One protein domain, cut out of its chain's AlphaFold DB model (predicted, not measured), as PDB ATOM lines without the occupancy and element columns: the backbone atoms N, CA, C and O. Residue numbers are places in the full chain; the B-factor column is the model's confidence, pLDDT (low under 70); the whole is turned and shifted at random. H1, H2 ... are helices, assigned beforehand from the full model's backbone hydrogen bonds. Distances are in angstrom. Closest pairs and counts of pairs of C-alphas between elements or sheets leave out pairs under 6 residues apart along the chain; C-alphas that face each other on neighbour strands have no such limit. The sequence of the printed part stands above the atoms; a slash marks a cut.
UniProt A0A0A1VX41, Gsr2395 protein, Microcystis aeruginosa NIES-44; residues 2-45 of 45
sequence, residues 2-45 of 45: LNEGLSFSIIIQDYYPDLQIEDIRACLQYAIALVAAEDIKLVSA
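Overview. This is residues 2 to 45 of the 45 residues of the protein "Gsr2395 protein" of Microcystis aeruginosa NIES-44 (UniProt A0A0A1VX41). One long helix, H2, forms the base of an open U; at its first end the chain turns into a small head with the short helix H1, and at its other end an unnamed tail, residues 38 to 45, turns to the same side as the head. Residues 25 to 45 stick out from the head. The printed part has 44 residues with two named helices, H1 then H2, and no named strand. It is all helix in class and extended, with a radius of gyration of the C-alphas of 14.7 A and spans of 40 by 23 by 11 A.

Arrangement. H2, residues 21 to 37, and H1, residues 8 to 15, are near each other, with 5 pairs of C-alphas within 10 A but no pair within 8 A. A tight link of 5 residues joins them. Residues 25 to 45, of which 25 to 37 belong to H2, stand free. In H1 and H2 every O i to N i+4 pair is within hydrogen-bond range.

Along the chain. H2 measures 24.3 A from C-alpha 21 at (30.522, -49.407, 45.527) to C-alpha 37 at (29.961, -40.212, 23.050). H1 measures 10.3 A and begins at C-alpha 8, (36.387, -43.430, 48.591).

Size, cuts and confidence. The C-alphas of Asp 18 and Ala 45, the two farthest apart, are 43.1 A apart. The printed part has no cut. Confidence is low, with pLDDT under 70, at residues 2 to 6 and 39 to 45.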
ATOM      1  N   LEU A   2      36.819 -35.066  44.835       52.59
ATOM      2  CA  LEU A   2      37.805 -36.119  44.463       52.59
ATOM      3  C   LEU A   2      39.272 -35.658  44.577       52.59
ATOM      4  O   LEU A   2      40.184 -36.470  44.651       52.59
ATOM      5  N   ASN A   3      39.495 -34.341  44.605       51.41
ATOM      6  CA  ASN A   3      40.824 -33.727  44.555       51.41
ATOM      7  C   ASN A   3      41.438 -33.422  45.939       51.41
ATOM      8  O   ASN A   3      42.484 -32.790  46.012       51.41
ATOM      9  N   GLU A   4      40.785 -33.824  47.034       59.25
ATOM     10  CA  GLU A   4      41.213 -33.504  48.413       59.25
ATOM     11  C   GLU A   4      41.978 -34.651  49.093       59.25
ATOM     12  O   GLU A   4      42.252 -34.592  50.286       59.25
ATOM     13  N   GLY A   5      42.335 -35.704  48.350       61.75
ATOM     14  CA  GLY A   5      43.080 -36.846  48.896       61.75
ATOM     15  C   GLY A   5      42.261 -37.754  49.820       61.75
ATOM     16  O   GLY A   5      42.814 -38.674  50.419       61.75
ATOM     17  N   LEU A   6      40.950 -37.526  49.928       66.19
ATOM     18  CA  LEU A   6      40.037 -38.400  50.655       66.19
ATOM     19  C   LEU A   6      39.826 -39.700  49.878       66.19
ATOM     20  O   LEU A   6      39.511 -39.689  48.687       66.19
ATOM     21  N   SER A   7      40.001 -40.830  50.560       78.31
ATOM     22  CA  SER A   7      39.711 -42.136  49.976       78.31
ATOM     23  C   SER A   7      38.201 -42.320  49.818       78.31
ATOM     24  O   SER A   7      37.406 -41.818  50.614       78.31
ATOM     25  N   PHE A   8      37.796 -43.094  48.808       75.94
ATOM     26  CA  PHE A   8      36.387 -43.430  48.591       75.94
ATOM     27  C   PHE A   8      35.736 -44.051  49.829       75.94
ATOM     28  O   PHE A   8      34.583 -43.760  50.114       75.94
ATOM     29  N   SER A   9      36.488 -44.838  50.600       77.00
ATOM     30  CA  SER A   9      36.008 -45.438  51.845       77.00
ATOM     31  C   SER A   9      35.534 -44.392  52.857       77.00
ATOM     32  O   SER A   9      34.484 -44.584  53.455       77.00
ATOM     33  N   ILE A  10      36.259 -43.275  53.009       81.81
ATOM     34  CA  ILE A  10      35.878 -42.189  53.928       81.81
ATOM     35  C   ILE A  10      34.651 -41.444  53.396       81.81
ATOM     36  O   ILE A  10      33.727 -41.153  54.146       81.81
ATOM     37  N   ILE A  11      34.604 -41.170  52.091       80.62
ATOM     38  CA  ILE A  11      33.468 -40.470  51.471       80.62
ATOM     39  C   ILE A  11      32.174 -41.277  51.632       80.62
ATOM     40  O   ILE A  11      31.135 -40.711  51.969       80.62
ATOM     41  N   ILE A  12      32.242 -42.591  51.419       84.19
ATOM     42  CA  ILE A  12      31.099 -43.485  51.612       84.19
ATOM     43  C   ILE A  12      30.713 -43.495  53.088       84.19
ATOM     44  O   ILE A  12      29.578 -43.194  53.418       84.19
ATOM     45  N   GLN A  13      31.651 -43.771  53.992       84.62
ATOM     46  CA  GLN A  13      31.319 -43.955  55.402       84.62
ATOM     47  C   GLN A  13      30.792 -42.680  56.081       84.62
ATOM     48  O   GLN A  13      29.817 -42.750  56.829       84.62
ATOM     49  N   ASP A  14      31.417 -41.531  55.820       85.06
ATOM     50  CA  ASP A  14      31.187 -40.321  56.615       85.06
ATOM     51  C   ASP A  14      30.186 -39.350  55.972       85.06
ATOM     52  O   ASP A  14      29.613 -38.510  56.666       85.06
ATOM     53  N   TYR A  15      29.959 -39.450  54.656       83.38
ATOM     54  CA  TYR A  15      29.128 -38.490  53.916       83.38
ATOM     55  C   TYR A  15      27.968 -39.142  53.164       83.38
ATOM     56  O   TYR A  15      26.897 -38.541  53.072       83.38
ATOM     57  N   TYR A  16      28.155 -40.354  52.639       87.06
ATOM     58  CA  TYR A  16      27.153 -41.050  51.826       87.06
ATOM     59  C   TYR A  16      27.045 -42.532  52.221       87.06
ATOM     60  O   TYR A  16      27.363 -43.397  51.407       87.06
ATOM     61  N   PRO A  17      26.610 -42.846  53.457       87.38
ATOM     62  CA  PRO A  17      26.671 -44.206  54.011       87.38
ATOM     63  C   PRO A  17      25.809 -45.220  53.257       87.38
ATOM     64  O   PRO A  17      26.096 -46.415  53.279       87.38
ATOM     65  N   ASP A  18      24.778 -44.746  52.559       92.19
ATOM     66  CA  ASP A  18      23.909 -45.590  51.742       92.19
ATOM     67  C   ASP A  18      24.501 -45.885  50.352       92.19
ATOM     68  O   ASP A  18      24.031 -46.790  49.662       92.19
ATOM     69  N   LEU A  19      25.541 -45.153  49.936       88.94
ATOM     70  CA  LEU A  19      26.167 -45.308  48.625       88.94
ATOM     71  C   LEU A  19      26.938 -46.626  48.557       88.94
ATOM     72  O   LEU A  19      27.904 -46.836  49.294       88.94
ATOM     73  N   GLN A  20      26.547 -47.502  47.636       88.69
ATOM     74  CA  GLN A  20      27.258 -48.752  47.412       88.69
ATOM     75  C   GLN A  20      28.401 -48.549  46.415       88.69
ATOM     76  O   GLN A  20      28.406 -47.638  45.581       88.69
ATOM     77  N   ILE A  21      29.397 -49.434  46.471       84.94
ATOM     78  CA  ILE A  21      30.522 -49.407  45.527       84.94
ATOM     79  C   ILE A  21      30.019 -49.574  44.086       84.94
ATOM     80  O   ILE A  21      30.562 -48.973  43.156       84.94
ATOM     81  N   GLU A  22      28.965 -50.357  43.900       90.31
ATOM     82  CA  GLU A  22      28.292 -50.590  42.627       90.31
ATOM     83  C   GLU A  22      27.728 -49.295  42.035       90.31
ATOM     84  O   GLU A  22      27.891 -49.066  40.834       90.31
ATOM     85  N   ASP A  23      27.169 -48.412  42.866       89.19
ATOM     86  CA  ASP A  23      26.649 -47.114  42.428       89.19
ATOM     87  C   ASP A  23      27.779 -46.230  41.895       89.19
ATOM     88  O   ASP A  23      27.661 -45.627  40.827       89.19
ATOM     89  N   ILE A  24      28.927 -46.212  42.584       85.81
ATOM     90  CA  ILE A  24      30.120 -45.467  42.148       85.81
ATOM     91  C   ILE A  24      30.623 -46.001  40.804       85.81
ATOM     92  O   ILE A  24      30.947 -45.223  39.903       85.81
ATOM     93  N   ARG A  25      30.671 -47.329  40.642       88.06
ATOM     94  CA  ARG A  25      31.104 -47.964  39.387       88.06
ATOM     95  C   ARG A  25      30.152 -47.645  38.240       88.06
ATOM     96  O   ARG A  25      30.632 -47.319  37.155       88.06
ATOM     97  N   ALA A  26      28.843 -47.691  38.476       92.62
ATOM     98  CA  ALA A  26      27.839 -47.327  37.483       92.62
ATOM     99  C   ALA A  26      27.959 -45.847  37.082       92.62
ATOM    100  O   ALA A  26      27.966 -45.529  35.893       92.62
ATOM    101  N   CYS A  27      28.152 -44.953  38.056       91.56
ATOM    102  CA  CYS A  27      28.353 -43.523  37.813       91.56
ATOM    103  C   CYS A  27      29.602 -43.257  36.957       91.56
ATOM    104  O   CYS A  27      29.551 -42.493  35.992       91.56
ATOM    105  N   LEU A  28      30.718 -43.928  37.261       88.62
ATOM    106  CA  LEU A  28      31.954 -43.826  36.481       88.62
ATOM    107  C   LEU A  28      31.773 -44.345  35.052       88.62
ATOM    108  O   LEU A  28      32.211 -43.694  34.107       88.62
ATOM    109  N   GLN A  29      31.119 -45.493  34.879       91.62
ATOM    110  CA  GLN A  29      30.836 -46.050  33.553       91.62
ATOM    111  C   GLN A  29      29.962 -45.111  32.725       91.62
ATOM    112  O   GLN A  29      30.256 -44.890  31.551       91.62
ATOM    113  N   TYR A  30      28.934 -44.523  33.339       92.69
ATOM    114  CA  TYR A  30      28.094 -43.524  32.693       92.69
ATOM    115  C   TYR A  30      28.904 -42.290  32.277       92.69
ATOM    116  O   TYR A  30      28.814 -41.873  31.127       92.69
ATOM    117  N   ALA A  31      29.741 -41.746  33.164       89.31
ATOM    118  CA  ALA A  31      30.582 -40.592  32.849       89.31
ATOM    119  C   ALA A  31      31.571 -40.884  31.706       89.31
ATOM    120  O   ALA A  31      31.727 -40.061  30.807       89.31
ATOM    121  N   ILE A  32      32.197 -42.067  31.698       87.81
ATOM    122  CA  ILE A  32      33.082 -42.503  30.606       87.81
ATOM    123  C   ILE A  32      32.300 -42.605  29.296       87.81
ATOM    124  O   ILE A  32      32.751 -42.083  28.280       87.81
ATOM    125  N   ALA A  33      31.141 -43.265  29.311       90.75
ATOM    126  CA  ALA A  33      30.308 -43.428  28.125       90.75
ATOM    127  C   ALA A  33      29.825 -42.076  27.583       90.75
ATOM    128  O   ALA A  33      29.825 -41.877  26.372       90.75
ATOM    129  N   LEU A  34      29.467 -41.147  28.471       88.81
ATOM    130  CA  LEU A  34      29.049 -39.797  28.116       88.81
ATOM    131  C   LEU A  34      30.185 -39.035  27.423       88.81
ATOM    132  O   LEU A  34      29.996 -38.563  26.310       88.81
ATOM    133  N   VAL A  35      31.378 -38.996  28.024       85.56
ATOM    134  CA  VAL A  35      32.550 -38.318  27.436       85.56
ATOM    135  C   VAL A  35      32.991 -38.978  26.127       85.56
ATOM    136  O   VAL A  35      33.371 -38.285  25.192       85.56
ATOM    137  N   ALA A  36      32.934 -40.308  26.032       85.50
ATOM    138  CA  ALA A  36      33.285 -41.031  24.808       85.50
ATOM    139  C   ALA A  36      32.271 -40.821  23.671       85.50
ATOM    140  O   ALA A  36      32.631 -40.952  22.502       85.50
ATOM    141  N   ALA A  37      31.010 -40.537  24.009       82.25
ATOM    142  CA  ALA A  37      29.961 -40.212  23.050       82.25
ATOM    143  C   ALA A  37      29.986 -38.737  22.616       82.25
ATOM    144  O   ALA A  37      29.371 -38.391  21.607       82.25
ATOM    145  N   GLU A  38      30.680 -37.870  23.354       77.94
ATOM    146  CA  GLU A  38      30.917 -36.491  22.943       77.94
ATOM    147  C   GLU A  38      32.008 -36.427  21.862       77.94
ATOM    148  O   GLU A  38      33.079 -37.022  21.972       77.94
ATOM    149  N   ASP A  39      31.744 -35.667  20.795       65.38
ATOM    150  CA  ASP A  39      32.761 -35.311  19.804       65.38
ATOM    151  C   ASP A  39      33.696 -34.279  20.453       65.38
ATOM    152  O   ASP A  39      33.378 -33.086  20.542       65.38
ATOM    153  N   ILE A  40      34.814 -34.754  21.011       65.75
ATOM    154  CA  ILE A  40      35.786 -33.901  21.702       65.75
ATOM    155  C   ILE A  40      36.441 -32.971  20.674       65.75
ATOM    156  O   ILE A  40      37.461 -33.294  20.061       65.75
ATOM    157  N   LYS A  41      35.891 -31.763  20.516       62.19
ATOM    158  CA  LYS A  41      36.565 -30.678  19.799       62.19
ATOM    159  C   LYS A  41      37.664 -30.103  20.681       62.19
ATOM    160  O   LYS A  41      37.431 -29.189  21.469       62.19
ATOM    161  N   LEU A  42      38.875 -30.637  20.533       64.06
ATOM    162  CA  LEU A  42      40.078 -30.017  21.081       64.06
ATOM    163  C   LEU A  42      40.266 -28.645  20.419       64.06
ATOM    164  O   LEU A  42      40.717 -28.551  19.280       64.06
ATOM    165  N   VAL A  43      39.905 -27.573  21.124       64.06
ATOM    166  CA  VAL A  43      40.305 -26.219  20.736       64.06
ATOM    167  C   VAL A  43      41.666 -25.971  21.379       64.06
ATOM    168  O   VAL A  43      41.753 -25.661  22.565       64.06
ATOM    169  N   SER A  44      42.740 -26.207  20.623       64.88
ATOM    170  CA  SER A  44      44.092 -25.822  21.042       64.88
ATOM    171  C   SER A  44      44.211 -24.296  21.089       64.88
ATOM    172  O   SER A  44      43.729 -23.614  20.183       64.88
ATOM    173  N   ALA A  45      44.832 -23.793  22.161       53.88
ATOM    174  CA  ALA A  45      45.204 -22.390  22.352       53.88
ATOM    175  C   ALA A  45      46.540 -22.056  21.676       53.88
ATOM    176  O   ALA A  45      47.383 -22.977  21.563       53.88
TER     177      ALA A  45